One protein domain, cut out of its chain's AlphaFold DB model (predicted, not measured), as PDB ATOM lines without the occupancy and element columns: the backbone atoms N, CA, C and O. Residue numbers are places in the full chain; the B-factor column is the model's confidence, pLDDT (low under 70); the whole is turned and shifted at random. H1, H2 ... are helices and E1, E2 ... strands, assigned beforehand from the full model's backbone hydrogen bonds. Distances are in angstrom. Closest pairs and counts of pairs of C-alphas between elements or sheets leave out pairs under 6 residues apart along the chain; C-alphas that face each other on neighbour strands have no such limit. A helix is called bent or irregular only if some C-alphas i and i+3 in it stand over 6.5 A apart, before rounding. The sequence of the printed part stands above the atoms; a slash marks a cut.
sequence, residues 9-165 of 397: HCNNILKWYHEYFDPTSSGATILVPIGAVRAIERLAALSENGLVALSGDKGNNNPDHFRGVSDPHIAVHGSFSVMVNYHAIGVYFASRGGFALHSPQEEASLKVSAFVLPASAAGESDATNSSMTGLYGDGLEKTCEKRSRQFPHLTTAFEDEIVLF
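What this domain is: This is residues 9 to 165 of the 397 residues of an uncharacterized protein of Phytophthora palmivora var. palmivora (UniProt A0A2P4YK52). A small sheet of three strands lies between helices: H4 packs along one face and H7 along the other, while H6 stands beside edge strand E2. H1 crosses H4 on the side away from the sheet, and H2 packs near the E1 edge. The printed part has 157 residues, with seven named helices and three named strands in the order H1 H2 E1 H3 H4 E2 E3 H5 H6 H7; the sheet, order E1 - E3 - E2, is all antiparallel and the class is mixed, helices and strands. It is compact, with a radius of gyration of the C-alphas of 15.5 A and spans of 40 by 37 by 29 A.

Where its parts are: H1, residues 9 to 20, begins at C-alpha 9 (22.614, 31.705, 12.238) and is 16.6 A long. H2, residues 34 to 44, is 15.2 A long, and E1, residues 51 to 57, 19.3 A. H3 is residues 63 to 66. H4, residues 86 to 95, begins at C-alpha 86 (10.941, 36.637, 19.625) and is 14.2 A long. E2 is residues 99 to 102; E3, residues 111 to 117, is 20.1 A long. H5 is residues 129 to 133. H6, residues 139 to 148, is 14.1 A long. H7, residues 152 to 164, is 16.1 A long, ends at C-alpha 164 (-8.179, 33.281, 20.773), and is only just irregular: C-alphas 161 and 164 are 6.52 A apart.

How they stand to each other: H4 is the hub. H1 touches it, closest C-alphas Ile 13 and Ala 88 at 6.0 A, at a steep tilt of 69 degrees, only just short of about perpendicular, opposite ways. H2 and H4 only just touch, with 3 pairs of C-alphas within 8 A, the closest Val 37 and Ile 89 at 7.3 A. H6 touches H4 about perpendicular, at 75 degrees, closest C-alphas Ala 94 and Cys 144 at 6.8 A. E1 and E3 are antiparallel, with N 53 and O 115 at 2.8 A; the hairpin E2 and E3 has N 101 and O 114 at 2.8 A, both within hydrogen-bond range. E1, H3 H4, E2 form a split strand-helix-strand unit, E3 between its strands, with a right-handed crossover. In three layers, helices on both faces of a sheet, H2 and H4 are on one face and H7 on the other. H4, height over the sheet 8.1 A, and H7, 9.9 A, both lie over E3 and E2, along the strands. H6 stands at the sheet's level, its closest C-alphas to E2 being Cys 144 and Phe 99 at 4.7 A. H3 is close but not clearly touching H4, at 6.4 A between C-alphas 63 and 87; H5 likewise, at 6.2 A between C-alphas 132 and 95. Every O i to N i+4 pair is within hydrogen-bond range in H1, H2, H4 and H6; H7 has 8 of 9, H5 0 of 1 with 1 of 2 O i to N i+3 pairs, and H3 is too short for such a pair.

The domain as a whole: The C-alphas farthest apart, of Thr 24 and Glu 48, are 45.0 A apart. The printed part has no cut; the links H1 to H2, H3 to H4 and E3 to H5 are long. Mean pLDDT of the printed part is 89.4, and residues 23 and 122 to 131 are under 70.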
ATOM      1  N   HIS A   9      23.988  31.300  11.944       81.81
ATOM      2  CA  HIS A   9      22.614  31.705  12.238       81.81
ATOM      3  C   HIS A   9      22.492  33.098  12.878       81.81
ATOM      4  O   HIS A   9      21.554  33.833  12.569       81.81
ATOM      5  N   CYS A  10      23.451  33.516  13.709       87.56
ATOM      6  CA  CYS A  10      23.473  34.880  14.248       87.56
ATOM      7  C   CYS A  10      23.710  35.910  13.130       87.56
ATOM      8  O   CYS A  10      23.098  36.977  13.122       87.56
ATOM      9  N   ASN A  11      24.555  35.577  12.146       87.75
ATOM     10  CA  ASN A  11      24.745  36.418  10.962       87.75
ATOM     11  C   ASN A  11      23.489  36.463  10.082       87.75
ATOM     12  O   ASN A  11      23.182  37.515   9.531       87.75
ATOM     13  N   ASN A  12      22.747  35.359   9.981       88.31
ATOM     14  CA  ASN A  12      21.473  35.311   9.266       88.31
ATOM     15  C   ASN A  12      20.426  36.235   9.896       88.31
ATOM     16  O   ASN A  12      19.790  37.002   9.174       88.31
ATOM     17  N   ILE A  13      20.302  36.226  11.229       92.56
ATOM     18  CA  ILE A  13      19.443  37.168  11.962       92.56
ATOM     19  C   ILE A  13      19.840  38.612  11.640       92.56
ATOM     20  O   ILE A  13      18.993  39.408  11.238       92.56
ATOM     21  N   LEU A  14      21.126  38.952  11.782       90.81
ATOM     22  CA  LEU A  14      21.606  40.306  11.490       90.81
ATOM     23  C   LEU A  14      21.326  40.715  10.047       90.81
ATOM     24  O   LEU A  14      20.886  41.834   9.804       90.81
ATOM     25  N   LYS A  15      21.563  39.810   9.096       89.62
ATOM     26  CA  LYS A  15      21.321  40.069   7.680       89.62
ATOM     27  C   LYS A  15      19.837  40.308   7.411       89.62
ATOM     28  O   LYS A  15      19.518  41.214   6.663       89.62
ATOM     29  N   TRP A  16      18.941  39.551   8.045       92.81
ATOM     30  CA  TRP A  16      17.500  39.787   7.930       92.81
ATOM     31  C   TRP A  16      17.128  41.209   8.358       92.81
ATOM     32  O   TRP A  16      16.482  41.922   7.599       92.81
ATOM     33  N   TYR A  17      17.598  41.650   9.527       92.88
ATOM     34  CA  TYR A  17      17.303  43.001  10.008       92.88
ATOM     35  C   TYR A  17      17.969  44.095   9.178       92.88
ATOM     36  O   TYR A  17      17.370  45.148   8.988       92.88
ATOM     37  N   HIS A  18      19.176  43.849   8.670       89.31
ATOM     38  CA  HIS A  18      19.863  44.773   7.773       89.31
ATOM     39  C   HIS A  18      19.091  44.991   6.465       89.31
ATOM     40  O   HIS A  18      19.004  46.118   5.999       89.31
ATOM     41  N   GLU A  19      18.527  43.934   5.874       88.81
ATOM     42  CA  GLU A  19      17.701  44.061   4.663       88.81
ATOM     43  C   GLU A  19      16.323  44.679   4.959       88.81
ATOM     44  O   GLU A  19      15.752  45.345   4.100       88.81
ATOM     45  N   TYR A  20      15.775  44.456   6.159       91.12
ATOM     46  CA  TYR A  20      14.461  44.978   6.547       91.12
ATOM     47  C   TYR A  20      14.488  46.474   6.892       91.12
ATOM     48  O   TYR A  20      13.587  47.220   6.507       91.12
ATOM     49  N   PHE A  21      15.507  46.930   7.625       90.00
ATOM     50  CA  PHE A  21      15.621  48.324   8.041       90.00
ATOM     51  C   PHE A  21      16.523  49.114   7.106       90.00
ATOM     52  O   PHE A  21      17.728  48.894   7.072       90.00
ATOM     53  N   ASP A  22      15.953  50.116   6.438       77.94
ATOM     54  CA  ASP A  22      16.736  51.105   5.702       77.94
ATOM     55  C   ASP A  22      17.519  52.000   6.687       77.94
ATOM     56  O   ASP A  22      16.899  52.801   7.410       77.94
ATOM     57  N   PRO A  23      18.867  51.929   6.713       66.44
ATOM     58  CA  PRO A  23      19.693  52.735   7.609       66.44
ATOM     59  C   PRO A  23      19.568  54.240   7.355       66.44
ATOM     60  O   PRO A  23      19.885  55.033   8.237       66.44
ATOM     61  N   THR A  24      19.114  54.647   6.164       71.88
ATOM     62  CA  THR A  24      18.967  56.059   5.787       71.88
ATOM     63  C   THR A  24      17.669  56.691   6.295       71.88
ATOM     64  O   THR A  24      17.543  57.914   6.276       71.88
ATOM     65  N   SER A  25      16.725  55.881   6.789       75.56
ATOM     66  CA  SER A  25      15.410  56.345   7.248       75.56
ATOM     67  C   SER A  25      15.368  56.650   8.754       75.56
ATOM     68  O   SER A  25      15.116  57.777   9.167       75.56
ATOM     69  N   SER A  26      15.591  55.630   9.583       77.81
ATOM     70  CA  SER A  26      15.385  55.671  11.039       77.81
ATOM     71  C   SER A  26      16.312  54.731  11.815       77.81
ATOM     72  O   SER A  26      16.490  54.916  13.019       77.81
ATOM     73  N   GLY A  27      16.933  53.755  11.138       86.12
ATOM     74  CA  GLY A  27      17.719  52.705  11.783       86.12
ATOM     75  C   GLY A  27      16.886  51.837  12.735       86.12
ATOM     76  O   GLY A  27      15.662  51.959  12.817       86.12
ATOM     77  N   ALA A  28      17.556  50.944  13.455       91.06
ATOM     78  CA  ALA A  28      16.932  50.100  14.466       91.06
ATOM     79  C   ALA A  28      17.941  49.686  15.539       91.06
ATOM     80  O   ALA A  28      19.100  49.396  15.225       91.06
ATOM     81  N   THR A  29      17.483  49.585  16.784       91.00
ATOM     82  CA  THR A  29      18.225  48.937  17.868       91.00
ATOM     83  C   THR A  29      17.675  47.536  18.086       91.00
ATOM     84  O   THR A  29      16.542  47.350  18.527       91.00
ATOM     85  N   ILE A  30      18.509  46.527  17.836       91.88
ATOM     86  CA  ILE A  30      18.158  45.119  18.035       91.88
ATOM     87  C   ILE A  30      19.119  44.443  19.011       91.88
ATOM     88  O   ILE A  30      20.326  44.681  18.995       91.88
ATOM     89  N   LEU A  31      18.585  43.533  19.824       91.75
ATOM     90  CA  LEU A  31      19.382  42.577  20.587       91.75
ATOM     91  C   LEU A  31      19.339  41.222  19.879       91.75
ATOM     92  O   LEU A  31      18.260  40.666  19.652       91.75
ATOM     93  N   VAL A  32      20.512  40.690  19.528       93.44
ATOM     94  CA  VAL A  32      20.638  39.341  18.959       93.44
ATOM     95  C   VAL A  32      20.621  38.325  20.108       93.44
ATOM     96  O   VAL A  32      21.469  38.406  21.001       93.44
ATOM     97  N   PRO A  33      19.694  37.351  20.116       93.81
ATOM     98  CA  PRO A  33      19.455  36.488  21.271       93.81
ATOM     99  C   PRO A  33      20.447  35.310  21.345       93.81
ATOM    100  O   PRO A  33      20.052  34.148  21.368       93.81
ATOM    101  N   ILE A  34      21.756  35.590  21.409       92.69
ATOM    102  CA  ILE A  34      22.834  34.575  21.368       92.69
ATOM    103  C   ILE A  34      22.679  33.534  22.490       92.69
ATOM    104  O   ILE A  34      22.891  32.340  22.274       92.69
ATOM    105  N   GLY A  35      22.299  33.974  23.695       91.50
ATOM    106  CA  GLY A  35      22.058  33.083  24.832       91.50
ATOM    107  C   GLY A  35      20.886  32.129  24.592       91.50
ATOM    108  O   GLY A  35      21.023  30.930  24.833       91.50
ATOM    109  N   ALA A  36      19.774  32.642  24.055       93.19
ATOM    110  CA  ALA A  36      18.609  31.826  23.728       93.19
ATOM    111  C   ALA A  36      18.930  30.828  22.610       93.19
ATOM    112  O   ALA A  36      18.622  29.653  22.756       93.19
ATOM    113  N   VAL A  37      19.623  31.259  21.547       92.19
ATOM    114  CA  VAL A  37      20.059  30.373  20.452       92.19
ATOM    115  C   VAL A  37      20.901  29.217  20.994       92.19
ATOM    116  O   VAL A  37      20.588  28.060  20.737       92.19
ATOM    117  N   ARG A  38      21.904  29.493  21.839       91.94
ATOM    118  CA  ARG A  38      22.721  28.436  22.467       91.94
ATOM    119  C   ARG A  38      21.908  27.496  23.356       91.94
ATOM    120  O   ARG A  38      22.212  26.307  23.414       91.94
ATOM    121  N   ALA A  39      20.919  28.016  24.081       93.75
ATOM    122  CA  ALA A  39      20.030  27.192  24.892       93.75
ATOM    123  C   ALA A  39      19.162  26.283  24.009       93.75
ATOM    124  O   ALA A  39      19.078  25.089  24.276       93.75
ATOM    125  N   ILE A  40      18.594  26.824  22.928       92.50
ATOM    126  CA  ILE A  40      17.801  26.076  21.949       92.50
ATOM    127  C   ILE A  40      18.631  24.960  21.312       92.50
ATOM    128  O   ILE A  40      18.142  23.842  21.231       92.50
ATOM    129  N   GLU A  41      19.882  25.218  20.922       88.88
ATOM    130  CA  GLU A  41      20.766  24.181  20.362       88.88
ATOM    131  C   GLU A  41      21.011  23.037  21.350       88.88
ATOM    132  O   GLU A  41      20.898  21.862  21.005       88.88
ATOM    133  N   ARG A  42      21.286  23.368  22.617       91.31
ATOM    134  CA  ARG A  42      21.467  22.355  23.666       91.31
ATOM    135  C   ARG A  42      20.203  21.537  23.889       91.31
ATOM    136  O   ARG A  42      20.309  20.332  24.069       91.31
ATOM    137  N   LEU A  43      19.033  22.177  23.882       91.81
ATOM    138  CA  LEU A  43      17.747  21.494  24.030       91.81
ATOM    139  C   LEU A  43      17.424  20.626  22.810       91.81
ATOM    140  O   LEU A  43      16.956  19.505  22.978       91.81
ATOM    141  N   ALA A  44      17.715  21.106  21.599       89.44
ATOM    142  CA  ALA A  44      17.539  20.344  20.368       89.44
ATOM    143  C   ALA A  44      18.395  19.070  20.373       89.44
ATOM    144  O   ALA A  44      17.915  18.019  19.969       89.44
ATOM    145  N   ALA A  45      19.619  19.133  20.909       89.62
ATOM    146  CA  ALA A  45      20.505  17.974  21.028       89.62
ATOM    147  C   ALA A  45      20.003  16.881  21.996       89.62
ATOM    148  O   ALA A  45      20.546  15.779  21.991       89.62
ATOM    149  N   LEU A  46      18.986  17.156  22.823       91.19
ATOM    150  CA  LEU A  46      18.376  16.162  23.718       91.19
ATOM    151  C   LEU A  46      17.309  15.298  23.026       91.19
ATOM    152  O   LEU A  46      16.778  14.383  23.650       91.19
ATOM    153  N   SER A  47      16.968  15.592  21.768       89.06
ATOM    154  CA  SER A  47      15.917  14.906  21.016       89.06
ATOM    155  C   SER A  47      16.403  14.510  19.624       89.06
ATOM    156  O   SER A  47      16.933  15.325  18.878       89.06
ATOM    157  N   GLU A  48      16.152  13.260  19.238       80.88
ATOM    158  CA  GLU A  48      16.442  12.760  17.886       80.88
ATOM    159  C   GLU A  48      15.324  13.094  16.879       80.88
ATOM    160  O   GLU A  48      15.533  13.031  15.670       80.88
ATOM    161  N   ASN A  49      14.138  13.488  17.359       84.25
ATOM    162  CA  ASN A  49      12.927  13.663  16.543       84.25
ATOM    163  C   ASN A  49      12.522  15.137  16.363       84.25
ATOM    164  O   ASN A  49      11.346  15.454  16.172       84.25
ATOM    165  N   GLY A  50      13.497  16.046  16.409       89.69
ATOM    166  CA  GLY A  50      13.263  17.486  16.329       89.69
ATOM    167  C   GLY A  50      12.897  18.116  17.675       89.69
ATOM    168  O   GLY A  50      13.019  17.496  18.733       89.69
ATOM    169  N   LEU A  51      12.470  19.377  17.637       94.12
ATOM    170  CA  LEU A  51      12.203  20.207  18.809       94.12
ATOM    171  C   LEU A  51      10.911  21.000  18.611       94.12
ATOM    172  O   LEU A  51      10.752  21.684  17.601       94.12
ATOM    173  N   VAL A  52      10.040  20.978  19.618       95.31
ATOM    174  CA  VAL A  52       8.985  21.981  19.797       95.31
ATOM    175  C   VAL A  52       9.305  22.749  21.071       95.31
ATOM    176  O   VAL A  52       9.469  22.149  22.131       95.31
ATOM    177  N   ALA A  53       9.414  24.069  20.968       95.69
ATOM    178  CA  ALA A  53       9.672  24.956  22.093       95.69
ATOM    179  C   ALA A  53       8.538  25.976  22.212       95.69
ATOM    180  O   ALA A  53       8.269  26.715  21.269       95.69
ATOM    181  N   LEU A  54       7.900  26.033  23.379       96.56
ATOM    182  CA  LEU A  54       6.956  27.087  23.739       96.56
ATOM    183  C   LEU A  54       7.657  28.037  24.710       96.56
ATOM    184  O   LEU A  54       8.230  27.593  25.704       96.56
ATOM    185  N   SER A  55       7.643  29.333  24.415       96.44
ATOM    186  CA  SER A  55       8.294  30.346  25.243       96.44
ATOM    187  C   SER A  55       7.364  31.537  25.436       96.44
ATOM    188  O   SER A  55       6.787  32.034  24.468       96.44
ATOM    189  N   GLY A  56       7.198  31.951  26.694       95.06
ATOM    190  CA  GLY A  56       6.383  33.091  27.095       95.06
ATOM    191  C   GLY A  56       7.176  34.036  27.991       95.06
ATOM    192  O   GLY A  56       7.731  33.592  28.991       95.06
ATOM    193  N   ASP A  57       7.246  35.317  27.624       94.50
ATOM    194  CA  ASP A  57       7.929  36.375  28.387       94.50
ATOM    195  C   ASP A  57       7.556  37.762  27.818       94.50
ATOM    196  O   ASP A  57       6.874  37.877  26.795       94.50
ATOM    197  N   LYS A  58       8.037  38.835  28.443       92.69
ATOM    198  CA  LYS A  58       8.042  40.182  27.872       92.69
ATOM    199  C   LYS A  58       8.984  40.234  26.676       92.69
ATOM    200  O   LYS A  58      10.197  40.067  26.807       92.69
ATOM    201  N   GLY A  59       8.437  40.517  25.501       93.75
ATOM    202  CA  GLY A  59       9.222  40.537  24.276       93.75
ATOM    203  C   GLY A  59       8.470  41.070  23.068       93.75
ATOM    204  O   GLY A  59       7.267  41.304  23.119       93.75
ATOM    205  N   ASN A  60       9.204  41.222  21.968       94.00
ATOM    206  CA  ASN A  60       8.697  41.703  20.688       94.00
ATOM    207  C   ASN A  60       8.878  40.637  19.603       94.00
ATOM    208  O   ASN A  60       9.951  40.049  19.449       94.00
ATOM    209  N   ASN A  61       7.814  40.410  18.845       94.56
ATOM    210  CA  ASN A  61       7.739  39.531  17.678       94.56
ATOM    211  C   ASN A  61       7.449  40.303  16.379       94.56
ATOM    212  O   ASN A  61       7.704  39.766  15.307       94.56
ATOM    213  N   ASN A  62       6.986  41.552  16.466       93.94
ATOM    214  CA  ASN A  62       6.903  42.460  15.332       93.94
ATOM    215  C   ASN A  62       8.253  43.184  15.149       93.94
ATOM    216  O   ASN A  62       8.736  43.817  16.097       93.94
ATOM    217  N   PRO A  63       8.893  43.099  13.967       92.88
ATOM    218  CA  PRO A  63      10.151  43.785  13.710       92.88
ATOM    219  C   PRO A  63      10.019  45.312  13.819       92.88
ATOM    220  O   PRO A  63      10.948  45.958  14.289       92.88
ATOM    221  N   ASP A  64       8.875  45.913  13.487       92.25
ATOM    222  CA  ASP A  64       8.709  47.371  13.524       92.25
ATOM    223  C   ASP A  64       8.847  47.971  14.934       92.25
ATOM    224  O   ASP A  64       9.187  49.146  15.064       92.25
ATOM    225  N   HIS A  65       8.706  47.165  15.994       91.69
ATOM    226  CA  HIS A  65       8.941  47.591  17.381       91.69
ATOM    227  C   HIS A  65      10.412  47.899  17.699       91.69
ATOM    228  O   HIS A  65      10.704  48.451  18.757       91.69
ATOM    229  N   PHE A  66      11.343  47.541  16.810       92.19
ATOM    230  CA  PHE A  66      12.769  47.842  16.966       92.19
ATOM    231  C   PHE A  66      13.212  49.095  16.198       92.19
ATOM    232  O   PHE A  66      14.399  49.421  16.227       92.19
ATOM    233  N   ARG A  67      12.298  49.784  15.495       92.19
ATOM    234  CA  ARG A  67      12.620  51.000  14.733       92.19
ATOM    235  C   ARG A  67      13.141  52.111  15.637       92.19
ATOM    236  O   ARG A  67      12.611  52.355  16.719       92.19
ATOM    237  N   GLY A  68      14.110  52.851  15.112       89.94
ATOM    238  CA  GLY A  68      14.767  53.936  15.820       89.94
ATOM    239  C   GLY A  68      16.026  53.474  16.544       89.94
ATOM    240  O   GLY A  68      16.159  52.325  16.964       89.94
ATOM    241  N   VAL A  69      16.972  54.400  16.671       87.94
ATOM    242  CA  VAL A  69      18.219  54.178  17.401       87.94
ATOM    243  C   VAL A  69      18.045  54.685  18.826       87.94
ATOM    244  O   VAL A  69      17.888  55.882  19.061       87.94
ATOM    245  N   SER A  70      18.092  53.764  19.777       88.94
ATOM    246  CA  SER A  70      18.107  54.059  21.209       88.94
ATOM    247  C   SER A  70      18.962  53.041  21.951       88.94
ATOM    248  O   SER A  70      19.247  51.962  21.432       88.94
ATOM    249  N   ASP A  71      19.328  53.341  23.192       88.69
ATOM    250  CA  ASP A  71      19.883  52.312  24.065       88.69
ATOM    251  C   ASP A  71      18.803  51.262  24.390       88.69
ATOM    252  O   ASP A  71      17.621  51.608  24.527       88.69
ATOM    253  N   PRO A  72      19.166  49.970  24.500       85.75
ATOM    254  CA  PRO A  72      18.223  48.941  24.906       85.75
ATOM    255  C   PRO A  72      17.786  49.173  26.355       85.75
ATOM    256  O   PRO A  72      18.603  49.439  27.237       85.75
ATOM    257  N   HIS A  73      16.492  49.016  26.622       86.75
ATOM    258  CA  HIS A  73      15.983  49.085  27.985       86.75
ATOM    259  C   HIS A  73      16.459  47.879  28.809       86.75
ATOM    260  O   HIS A  73      16.244  46.726  28.425       86.75
ATOM    261  N   ILE A  74      17.040  48.153  29.979       90.50
ATOM    262  CA  ILE A  74      17.498  47.147  30.943       90.50
ATOM    263  C   ILE A  74      16.743  47.364  32.255       90.50
ATOM    264  O   ILE A  74      16.859  48.416  32.881       90.50
ATOM    265  N   ALA A  75      15.982  46.361  32.689       90.25
ATOM    266  CA  ALA A  75      15.341  46.364  34.001       90.25
ATOM    267  C   ALA A  75      16.290  45.761  35.043       90.25
ATOM    268  O   ALA A  75      16.848  44.695  34.797       90.25
ATOM    269  N   VAL A  76      16.457  46.404  36.204       89.75
ATOM    270  CA  VAL A  76      17.344  45.928  37.284       89.75
ATOM    271  C   VAL A  76      16.529  45.603  38.536       89.75
ATOM    272  O   VAL A  76      15.833  46.462  39.070       89.75
ATOM    273  N   HIS A  77      16.622  44.359  39.008       82.50
ATOM    274  CA  HIS A  77      15.895  43.831  40.169       82.50
ATOM    275  C   HIS A  77      16.686  42.681  40.831       82.50
ATOM    276  O   HIS A  77      16.380  41.504  40.652       82.50
ATOM    277  N   GLY A  78      17.801  42.983  41.510       83.62
ATOM    278  CA  GLY A  78      18.734  41.970  42.062       83.62
ATOM    279  C   GLY A  78      19.510  41.151  41.009       83.62
ATOM    280  O   GLY A  78      20.540  40.560  41.311       83.62
ATOM    281  N   SER A  79      19.037  41.181  39.765       89.50
ATOM    282  CA  SER A  79      19.675  40.796  38.506       89.50
ATOM    283  C   SER A  79      19.323  41.868  37.460       89.50
ATOM    284  O   SER A  79      18.780  42.919  37.814       89.50
ATOM    285  N   PHE A  80      19.593  41.616  36.181       90.62
ATOM    286  CA  PHE A  80      19.103  42.436  35.079       90.62
ATOM    287  C   PHE A  80      18.291  41.608  34.076       90.62
ATOM    288  O   PHE A  80      18.558  40.423  33.879       90.62
ATOM    289  N   SER A  81      17.326  42.256  33.427       91.00
ATOM    290  CA  SER A  81      16.452  41.667  32.412       91.00
ATOM    291  C   SER A  81      16.349  42.584  31.195       91.00
ATOM    292  O   SER A  81      16.360  43.811  31.322       91.00
ATOM    293  N   VAL A  82      16.212  41.984  30.015       92.19
ATOM    294  CA  VAL A  82      15.964  42.662  28.735       92.19
ATOM    295  C   VAL A  82      14.767  42.015  28.047       92.19
ATOM    296  O   VAL A  82      14.464  40.855  28.314       92.19
ATOM    297  N   MET A  83      14.090  42.749  27.163       92.56
ATOM    298  CA  MET A  83      12.978  42.185  26.394       92.56
ATOM    299  C   MET A  83      13.462  41.091  25.439       92.56
ATOM    300  O   MET A  83      14.485  41.242  24.765       92.56
ATOM    301  N   VAL A  84      12.695  40.007  25.345       95.06
ATOM    302  CA  VAL A  84      12.986  38.908  24.423       95.06
ATOM    303  C   VAL A  84      12.720  39.351  22.986       95.06
ATOM    304  O   VAL A  84      11.657  39.877  22.658       95.06
ATOM    305  N   ASN A  85      13.681  39.108  22.097       96.44
ATOM    306  CA  ASN A  85      13.501  39.309  20.665       96.44
ATOM    307  C   ASN A  85      12.939  38.029  20.021       96.44
ATOM    308  O   ASN A  85      13.676  37.244  19.420       96.44
ATOM    309  N   TYR A  86      11.633  37.804  20.180       97.44
ATOM    310  CA  TYR A  86      10.941  36.637  19.625       97.44
ATOM    311  C   TYR A  86      10.988  36.600  18.099       97.44
ATOM    312  O   TYR A  86      11.086  35.513  17.532       97.44
ATOM    313  N   HIS A  87      11.010  37.766  17.447       96.88
ATOM    314  CA  HIS A  87      11.167  37.853  15.998       96.88
ATOM    315  C   HIS A  87      12.501  37.238  15.540       96.88
ATOM    316  O   HIS A  87      12.531  36.377  14.663       96.88
ATOM    317  N   ALA A  88      13.618  37.615  16.174       96.75
ATOM    318  CA  ALA A  88      14.936  37.057  15.860       96.75
ATOM    319  C   ALA A  88      15.011  35.541  16.095       96.75
ATOM    320  O   ALA A  88      15.641  34.825  15.315       96.75
ATOM    321  N   ILE A  89      14.359  35.045  17.152       97.25
ATOM    322  CA  ILE A  89      14.248  33.602  17.398       97.25
ATOM    323  C   ILE A  89      13.455  32.946  16.255       97.25
ATOM    324  O   ILE A  89      13.892  31.929  15.720       97.25
ATOM    325  N   GLY A  90      12.360  33.558  15.796       96.69
ATOM    326  CA  GLY A  90      11.591  33.079  14.644       96.69
ATOM    327  C   GLY A  90      12.418  33.000  13.357       96.69
ATOM    328  O   GLY A  90      12.418  31.961  12.692       96.69
ATOM    329  N   VAL A  91      13.207  34.039  13.058       95.62
ATOM    330  CA  VAL A  91      14.170  34.042  11.937       95.62
ATOM    331  C   VAL A  91      15.157  32.881  12.064       95.62
ATOM    332  O   VAL A  91      15.414  32.181  11.083       95.62
ATOM    333  N   TYR A  92      15.689  32.638  13.264       94.19
ATOM    334  CA  TYR A  92      16.601  31.524  13.519       94.19
ATOM    335  C   TYR A  92      15.957  30.169  13.183       94.19
ATOM    336  O   TYR A  92      16.511  29.434  12.360       94.19
ATOM    337  N   PHE A  93      14.767  29.872  13.718       94.81
ATOM    338  CA  PHE A  93      14.060  28.615  13.438       94.81
ATOM    339  C   PHE A  93      13.747  28.464  11.943       94.81
ATOM    340  O   PHE A  93      14.008  27.411  11.357       94.81
ATOM    341  N   ALA A  94      13.265  29.527  11.291       93.62
ATOM    342  CA  ALA A  94      12.962  29.512   9.863       93.62
ATOM    343  C   ALA A  94      14.209  29.281   8.994       93.62
ATOM    344  O   ALA A  94      14.152  28.506   8.032       93.62
ATOM    345  N   SER A  95      15.350  29.879   9.358       90.56
ATOM    346  CA  SER A  95      16.623  29.701   8.643       90.56
ATOM    347  C   SER A  95      17.120  28.251   8.661       90.56
ATOM    348  O   SER A  95      17.810  27.827   7.734       90.56
ATOM    349  N   ARG A  96      16.708  27.475   9.675       88.56
ATOM    350  CA  ARG A  96      17.036  26.055   9.864       88.56
ATOM    351  C   ARG A  96      16.029  25.088   9.239       88.56
ATOM    352  O   ARG A  96      16.127  23.883   9.435       88.56
ATOM    353  N   GLY A  97      15.053  25.588   8.485       90.31
ATOM    354  CA  GLY A  97      13.989  24.755   7.912       90.31
ATOM    355  C   GLY A  97      12.792  24.541   8.844       90.31
ATOM    356  O   GLY A  97      11.824  23.898   8.444       90.31
ATOM    357  N   GLY A  98      12.833  25.109  10.050       94.31
ATOM    358  CA  GLY A  98      11.728  25.142  11.001       94.31
ATOM    359  C   GLY A  98      10.743  26.283  10.759       94.31
ATOM    360  O   GLY A  98      10.709  26.881   9.682       94.31
ATOM    361  N   PHE A  99       9.928  26.597  11.758       96.88
ATOM    362  CA  PHE A  99       9.015  27.742  11.731       96.88
ATOM    363  C   PHE A  99       8.691  28.236  13.141       96.88
ATOM    364  O   PHE A  99       8.994  27.567  14.131       96.88
ATOM    365  N   ALA A 100       8.070  29.412  13.212       97.94
ATOM    366  CA  ALA A 100       7.538  29.990  14.436       97.94
ATOM    367  C   ALA A 100       6.047  30.304  14.279       97.94
ATOM    368  O   ALA A 100       5.598  30.667  13.191       97.94
ATOM    369  N   LEU A 101       5.310  30.182  15.379       98.31
ATOM    370  CA  LEU A 101       3.976  30.727  15.576       98.31
ATOM    371  C   LEU A 101       4.074  31.791  16.663       98.31
ATOM    372  O   LEU A 101       4.668  31.575  17.722       98.31
ATOM    373  N   HIS A 102       3.510  32.951  16.382       96.88
ATOM    374  CA  HIS A 102       3.593  34.137  17.212       96.88
ATOM    375  C   HIS A 102       2.175  34.586  17.551       96.88
ATOM    376  O   HIS A 102       1.317  34.574  16.673       96.88
ATOM    377  N   SER A 103       1.923  35.006  18.796       93.25
ATOM    378  CA  SER A 103       0.668  35.706  19.092       93.25
ATOM    379  C   SER A 103       0.594  37.019  18.285       93.25
ATOM    380  O   SER A 103       1.578  37.769  18.287       93.25
ATOM    381  N   PRO A 104      -0.541  37.334  17.632       91.38
ATOM    382  CA  PRO A 104      -0.704  38.563  16.855       91.38
ATOM    383  C   PRO A 104      -0.907  39.815  17.726       91.38
ATOM    384  O   PRO A 104      -0.961  40.925  17.207       91.38
ATOM    385  N   GLN A 105      -1.054  39.669  19.046       88.19
ATOM    386  CA  GLN A 105      -1.338  40.793  19.940       88.19
ATOM    387  C   GLN A 105      -0.108  41.704  20.085       88.19
ATOM    388  O   GLN A 105       0.972  41.261  20.495       88.19
ATOM    389  N   GLU A 106      -0.272  42.996  19.785       89.06
ATOM    390  CA  GLU A 106       0.826  43.967  19.874       89.06
ATOM    391  C   GLU A 106       1.025  44.525  21.281       89.06
ATOM    392  O   GLU A 106       2.139  44.485  21.805       89.06
ATOM    393  N   GLU A 107      -0.057  44.949  21.931       82.31
ATOM    394  CA  GLU A 107      -0.047  45.459  23.306       82.31
ATOM    395  C   GLU A 107      -0.266  44.331  24.326       82.31
ATOM    396  O   GLU A 107      -1.267  44.277  25.039       82.31
ATOM    397  N   ALA A 108       0.683  43.395  24.396       83.69
ATOM    398  CA  ALA A 108       0.648  42.289  25.350       83.69
ATOM    399  C   ALA A 108       1.741  42.428  26.418       83.69
ATOM    400  O   ALA A 108       2.921  42.616  26.120       83.69
ATOM    401  N   SER A 109       1.347  42.284  27.685       87.38
ATOM    402  CA  SER A 109       2.269  42.267  28.832       87.38
ATOM    403  C   SER A 109       3.078  40.969  28.932       87.38
ATOM    404  O   SER A 109       4.129  40.941  29.574       87.38
ATOM    405  N   LEU A 110       2.593  39.916  28.273       92.19
ATOM    406  CA  LEU A 110       3.219  38.612  28.121       92.19
ATOM    407  C   LEU A 110       2.998  38.157  26.674       92.19
ATOM    408  O   LEU A 110       1.857  37.929  26.278       92.19
ATOM    409  N   LYS A 111       4.070  38.011  25.890       94.38
ATOM    410  CA  LYS A 111       3.990  37.408  24.554       94.38
ATOM    411  C   LYS A 111       4.368  35.939  24.647       94.38
ATOM    412  O   LYS A 111       5.343  35.602  25.314       94.38
ATOM    413  N   VAL A 112       3.622  35.089  23.947       96.44
ATOM    414  CA  VAL A 112       3.909  33.656  23.828       96.44
ATOM    415  C   VAL A 112       4.157  33.314  22.364       96.44
ATOM    416  O   VAL A 112       3.470  33.803  21.467       96.44
ATOM    417  N   SER A 113       5.187  32.510  22.120       97.50
ATOM    418  CA  SER A 113       5.551  32.014  20.795       97.50
ATOM    419  C   SER A 113       5.880  30.528  20.853       97.50
ATOM    420  O   SER A 113       6.532  30.068  21.794       97.50
ATOM    421  N   ALA A 114       5.450  29.791  19.834       98.25
ATOM    422  CA  ALA A 114       5.840  28.407  19.615       98.25
ATOM    423  C   ALA A 114       6.854  28.332  18.476       98.25
ATOM    424  O   ALA A 114       6.724  29.010  17.461       98.25
ATOM    425  N   PHE A 115       7.859  27.484  18.629       97.88
ATOM    426  CA  PHE A 115       8.933  27.309  17.668       97.88
ATOM    427  C   PHE A 115       9.140  25.829  17.382       97.88
ATOM    428  O   PHE A 115       9.161  25.017  18.306       97.88
ATOM    429  N   VAL A 116       9.310  25.472  16.110       97.00
ATOM    430  CA  VAL A 116       9.413  24.075  15.678       97.00
ATOM    431  C   VAL A 116      10.636  23.874  14.798       97.00
ATOM    432  O   VAL A 116      10.762  24.523  13.759       97.00
ATOM    433  N   LEU A 117      11.507  22.940  15.181       93.94
ATOM    434  CA  LEU A 117      12.526  22.339  14.317       93.94
ATOM    435  C   LEU A 117      12.112  20.897  14.000       93.94
ATOM    436  O   LEU A 117      12.123  20.059  14.900       93.94
ATOM    437  N   PRO A 118      11.758  20.576  12.746       90.88
ATOM    438  CA  PRO A 118      11.561  19.194  12.319       90.88
ATOM    439  C   PRO A 118      12.855  18.375  12.433       90.88
ATOM    440  O   PRO A 118      13.946  18.935  12.373       90.88
ATOM    441  N   ALA A 119      12.758  17.044  12.495       85.00
ATOM    442  CA  ALA A 119      13.937  16.163  12.482       85.00
ATOM    443  C   ALA A 119      14.820  16.346  11.227       85.00
ATOM    444  O   ALA A 119      16.025  16.130  11.266       85.00
ATOM    445  N   SER A 120      14.227  16.789  10.114       78.25
ATOM    446  CA  SER A 120      14.929  17.117   8.870       78.25
ATOM    447  C   SER A 120      15.512  18.538   8.837       78.25
ATOM    448  O   SER A 120      15.871  19.017   7.760       78.25
ATOM    449  N   ALA A 121      15.502  19.267   9.957       75.94
ATOM    450  CA  ALA A 121      16.024  20.626  10.023       75.94
ATOM    451  C   ALA A 121      17.529  20.648   9.728       75.94
ATOM    452  O   ALA A 121      18.273  19.754  10.129       75.94
ATOM    453  N   ALA A 122      17.974  21.699   9.041       66.88
ATOM    454  CA  ALA A 122      19.381  21.891   8.722       66.88
ATOM    455  C   ALA A 122      20.219  21.966  10.012       66.88
ATOM    456  O   ALA A 122      19.835  22.639  10.983       66.88
ATOM    457  N   GLY A 123      21.365  21.281  10.014       64.62
ATOM    458  CA  GLY A 123      22.367  21.402  11.068       64.62
ATOM    459  C   GLY A 123      23.003  22.794  11.095       64.62
ATOM    460  O   GLY A 123      22.817  23.594  10.177       64.62
ATOM    461  N   GLU A 124      23.785  23.074  12.138       61.56
ATOM    462  CA  GLU A 124      24.445  24.376  12.336       61.56
ATOM    463  C   GLU A 124      25.373  24.755  11.158       61.56
ATOM    464  O   GLU A 124      25.531  25.926  10.817       61.56
ATOM    465  N   SER A 125      25.938  23.747  10.479       56.84
ATOM    466  CA  SER A 125      26.844  23.880   9.331       56.84
ATOM    467  C   SER A 125      26.156  24.003   7.966       56.84
ATOM    468  O   SER A 125      26.799  24.415   7.003       56.84
ATOM    469  N   ASP A 126      24.867  23.669   7.865       58.81
ATOM    470  CA  ASP A 126      24.160  23.519   6.579       58.81
ATOM    471  C   ASP A 126      23.368  24.777   6.179       58.81
ATOM    472  O   ASP A 126      22.601  24.790   5.210       58.81
ATOM    473  N   ALA A 127      23.557  25.872   6.919       54.72
ATOM    474  CA  ALA A 127      22.918  27.159   6.683       54.72
ATOM    475  C   ALA A 127      23.468  27.838   5.415       54.72
ATOM    476  O   ALA A 127      24.328  28.717   5.467       54.72
ATOM    477  N   THR A 128      22.966  27.449   4.245       56.94
ATOM    478  CA  THR A 128      23.346  28.098   2.985       56.94
ATOM    479  C   THR A 128      22.685  29.476   2.848       56.94
ATOM    480  O   THR A 128      21.502  29.654   3.145       56.94
ATOM    481  N   ASN A 129      23.424  30.460   2.318       56.91
ATOM    482  CA  ASN A 129      22.918  31.814   2.023       56.91
ATOM    483  C   ASN A 129      21.629  31.819   1.170       56.91
ATOM    484  O   ASN A 129      20.841  32.761   1.255       56.91
ATOM    485  N   SER A 130      21.400  30.768   0.374       58.50
ATOM    486  CA  SER A 130      20.187  30.593  -0.433       58.50
ATOM    487  C   SER A 130      18.922  30.463   0.424       58.50
ATOM    488  O   SER A 130      17.879  30.973   0.022       58.50
ATOM    489  N   SER A 131      19.010  29.845   1.609       68.06
ATOM    490  CA  SER A 131      17.882  29.671   2.541       68.06
ATOM    491  C   SER A 131      17.338  31.016   3.041       68.06
ATOM    492  O   SER A 131      16.134  31.184   3.198       68.06
ATOM    493  N   MET A 132      18.214  32.014   3.213       81.62
ATOM    494  CA  MET A 132      17.836  33.322   3.756       81.62
ATOM    495  C   MET A 132      17.120  34.234   2.764       81.62
ATOM    496  O   MET A 132      16.275  35.020   3.177       81.62
ATOM    497  N   THR A 133      17.425  34.135   1.467       81.31
ATOM    498  CA  THR A 133      16.834  35.029   0.451       81.31
ATOM    499  C   THR A 133      15.310  34.941   0.380       81.31
ATOM    500  O   THR A 133      14.649  35.956   0.192       81.31
ATOM    501  N   GLY A 134      14.747  33.749   0.604       86.50
ATOM    502  CA  GLY A 134      13.299  33.535   0.653       86.50
ATOM    503  C   GLY A 134      12.635  33.944   1.971       86.50
ATOM    504  O   GLY A 134      11.413  33.875   2.059       86.50
ATOM    505  N   LEU A 135      13.407  34.343   2.988       90.88
ATOM    506  CA  LEU A 135      12.896  34.717   4.311       90.88
ATOM    507  C   LEU A 135      12.804  36.234   4.517       90.88
ATOM    508  O   LEU A 135      12.271  36.659   5.533       90.88
ATOM    509  N   TYR A 136      13.322  37.064   3.613       89.75
ATOM    510  CA  TYR A 136      13.258  38.519   3.778       89.75
ATOM    511  C   TYR A 136      11.838  39.069   3.580       89.75
ATOM    512  O   TYR A 136      11.053  38.520   2.802       89.75
ATOM    513  N   GLY A 137      11.519  40.160   4.289       84.06
ATOM    514  CA  GLY A 137      10.178  40.760   4.305       84.06
ATOM    515  C   GLY A 137       9.097  39.731   4.659       84.06
ATOM    516  O   GLY A 137       9.311  38.868   5.513       84.06
ATOM    517  N   ASP A 138       7.981  39.753   3.929       86.56
ATOM    518  CA  ASP A 138       6.861  38.809   4.087       86.56
ATOM    519  C   ASP A 138       7.235  37.342   3.787       86.56
ATOM    520  O   ASP A 138       6.428  36.427   3.978       86.56
ATOM    521  N   GLY A 139       8.434  37.088   3.252       93.12
ATOM    522  CA  GLY A 139       8.926  35.742   2.971       93.12
ATOM    523  C   GLY A 139       9.034  34.877   4.228       93.12
ATOM    524  O   GLY A 139       8.746  33.678   4.170       93.12
ATOM    525  N   LEU A 140       9.378  35.483   5.374       94.62
ATOM    526  CA  LEU A 140       9.433  34.795   6.665       94.62
ATOM    527  C   LEU A 140       8.054  34.269   7.065       94.62
ATOM    528  O   LEU A 140       7.904  33.070   7.302       94.62
ATOM    529  N   GLU A 141       7.053  35.147   7.087       94.31
ATOM    530  CA  GLU A 141       5.683  34.816   7.486       94.31
ATOM    531  C   GLU A 141       5.082  33.748   6.565       94.31
ATOM    532  O   GLU A 141       4.660  32.694   7.038       94.31
ATOM    533  N   LYS A 142       5.169  33.942   5.240       95.44
ATOM    534  CA  LYS A 142       4.685  32.967   4.242       95.44
ATOM    535  C   LYS A 142       5.360  31.605   4.388       95.44
ATOM    536  O   LYS A 142       4.730  30.564   4.194       95.44
ATOM    537  N   THR A 143       6.654  31.590   4.713       95.19
ATOM    538  CA  THR A 143       7.395  30.344   4.935       95.19
ATOM    539  C   THR A 143       6.945  29.652   6.217       95.19
ATOM    540  O   THR A 143       6.717  28.439   6.196       95.19
ATOM    541  N   CYS A 144       6.790  30.401   7.311       96.44
ATOM    542  CA  CYS A 144       6.297  29.873   8.578       96.44
ATOM    543  C   CYS A 144       4.881  29.304   8.433       96.44
ATOM    544  O   CYS A 144       4.660  28.156   8.811       96.44
ATOM    545  N   GLU A 145       3.970  30.037   7.791       95.94
ATOM    546  CA  GLU A 145       2.595  29.602   7.530       95.94
ATOM    547  C   GLU A 145       2.551  28.335   6.661       95.94
ATOM    548  O   GLU A 145       1.843  27.371   6.946       95.94
ATOM    549  N   LYS A 146       3.358  28.278   5.595       96.50
ATOM    550  CA  LYS A 146       3.425  27.086   4.741       96.50
ATOM    551  C   LYS A 146       3.914  25.856   5.510       96.50
ATOM    552  O   LYS A 146       3.424  24.753   5.266       96.50
ATOM    553  N   ARG A 147       4.906  26.022   6.390       95.69
ATOM    554  CA  ARG A 147       5.492  24.923   7.175       95.69
ATOM    555  C   ARG A 147       4.573  24.487   8.318       95.69
ATOM    556  O   ARG A 147       4.447  23.284   8.537       95.69
ATOM    557  N   SER A 148       3.874  25.417   8.971       96.88
ATOM    558  CA  SER A 148       2.949  25.109  10.070       96.88
ATOM    559  C   SER A 148       1.767  24.238   9.641       96.88
ATOM    560  O   SER A 148       1.308  23.412  10.423       96.88
ATOM    561  N   ARG A 149       1.348  24.302   8.367       96.44
ATOM    562  CA  ARG A 149       0.309  23.420   7.792       96.44
ATOM    563  C   ARG A 149       0.625  21.923   7.897       96.44
ATOM    564  O   ARG A 149      -0.292  21.111   7.835       96.44
ATOM    565  N   GLN A 150       1.894  21.542   8.066       95.25
ATOM    566  CA  GLN A 150       2.289  20.147   8.314       95.25
ATOM    567  C   GLN A 150       2.026  19.704   9.765       95.25
ATOM    568  O   GLN A 150       2.077  18.516  10.066       95.25
ATOM    569  N   PHE A 151       1.710  20.650  10.654       96.12
ATOM    570  CA  PHE A 151       1.463  20.456  12.081       96.12
ATOM    571  C   PHE A 151       0.083  21.025  12.465       96.12
ATOM    572  O   PHE A 151      -0.006  21.973  13.254       96.12
ATOM    573  N   PRO A 152      -1.019  20.475  11.919       97.00
ATOM    574  CA  PRO A 152      -2.356  21.040  12.103       97.00
ATOM    575  C   PRO A 152      -2.809  21.024  13.567       97.00
ATOM    576  O   PRO A 152      -3.413  21.991  14.023       97.00
ATOM    577  N   HIS A 153      -2.472  19.978  14.330       97.69
ATOM    578  CA  HIS A 153      -2.826  19.891  15.749       97.69
ATOM    579  C   HIS A 153      -2.108  20.946  16.595       97.69
ATOM    580  O   HIS A 153      -2.744  21.581  17.426       97.69
ATOM    581  N   LEU A 154      -0.811  21.176  16.352       96.44
ATOM    582  CA  LEU A 154      -0.063  22.233  17.038       96.44
ATOM    583  C   LEU A 154      -0.619  23.611  16.682       96.44
ATOM    584  O   LEU A 154      -0.796  24.441  17.562       96.44
ATOM    585  N   THR A 155      -0.888  23.846  15.397       97.12
ATOM    586  CA  THR A 155      -1.385  25.143  14.924       97.12
ATOM    587  C   THR A 155      -2.767  25.440  15.496       97.12
ATOM    588  O   THR A 155      -2.990  26.540  15.979       97.12
ATOM    589  N   THR A 156      -3.660  24.446  15.519       97.81
ATOM    590  CA  THR A 156      -4.998  24.583  16.123       97.81
ATOM    591  C   THR A 156      -4.896  24.819  17.628       97.81
ATOM    592  O   THR A 156      -5.496  25.754  18.130       97.81
ATOM    593  N   ALA A 157      -4.069  24.049  18.345       97.44
ATOM    594  CA  ALA A 157      -3.878  24.250  19.781       97.44
ATOM    595  C   ALA A 157      -3.258  25.620  20.108       97.44
ATOM    596  O   ALA A 157      -3.622  26.239  21.100       97.44
ATOM    597  N   PHE A 158      -2.328  26.110  19.284       97.69
ATOM    598  CA  PHE A 158      -1.762  27.448  19.456       97.69
ATOM    599  C   PHE A 158      -2.813  28.535  19.206       97.69
ATOM    600  O   PHE A 158      -2.878  29.502  19.960       97.69
ATOM    601  N   GLU A 159      -3.650  28.372  18.183       96.88
ATOM    602  CA  GLU A 159      -4.754  29.292  17.917       96.88
ATOM    603  C   GLU A 159      -5.735  29.327  19.099       96.88
ATOM    604  O   GLU A 159      -6.010  30.397  19.639       96.88
ATOM    605  N   ASP A 160      -6.182  28.159  19.561       95.81
ATOM    606  CA  ASP A 160      -7.183  28.034  20.620       95.81
ATOM    607  C   ASP A 160      -6.679  28.565  21.973       95.81
ATOM    608  O   ASP A 160      -7.391  29.306  22.652       95.81
ATOM    609  N   GLU A 161      -5.441  28.229  22.350       95.06
ATOM    610  CA  GLU A 161      -4.924  28.460  23.707       95.06
ATOM    611  C   GLU A 161      -4.066  29.727  23.845       95.06
ATOM    612  O   GLU A 161      -3.804  30.175  24.961       95.06
ATOM    613  N   ILE A 162      -3.574  30.300  22.738       95.56
ATOM    614  CA  ILE A 162      -2.694  31.483  22.761       95.56
ATOM    615  C   ILE A 162      -3.304  32.670  22.015       95.56
ATOM    616  O   ILE A 162      -3.187  33.796  22.498       95.56
ATOM    617  N   VAL A 163      -3.923  32.447  20.850       95.25
ATOM    618  CA  VAL A 163      -4.415  33.539  19.992       95.25
ATOM    619  C   VAL A 163      -5.841  33.955  20.351       95.25
ATOM    620  O   VAL A 163      -6.094  35.150  20.499       95.25
ATOM    621  N   LEU A 164      -6.765  32.999  20.504       95.19
ATOM    622  CA  LEU A 164      -8.179  33.281  20.773       95.19
ATOM    623  C   LEU A 164      -8.409  33.826  22.184       95.19
ATOM    624  O   LEU A 164      -9.072  34.851  22.351       95.19
ATOM    625  N   PHE A 165      -7.893  33.135  23.202       93.56
ATOM    626  CA  PHE A 165      -7.939  33.591  24.588       93.56
ATOM    627  C   PHE A 165      -6.708  33.087  25.338       93.56
ATOM    628  O   PHE A 165      -6.709  32.003  25.919       93.56
TER     629      PHE A 165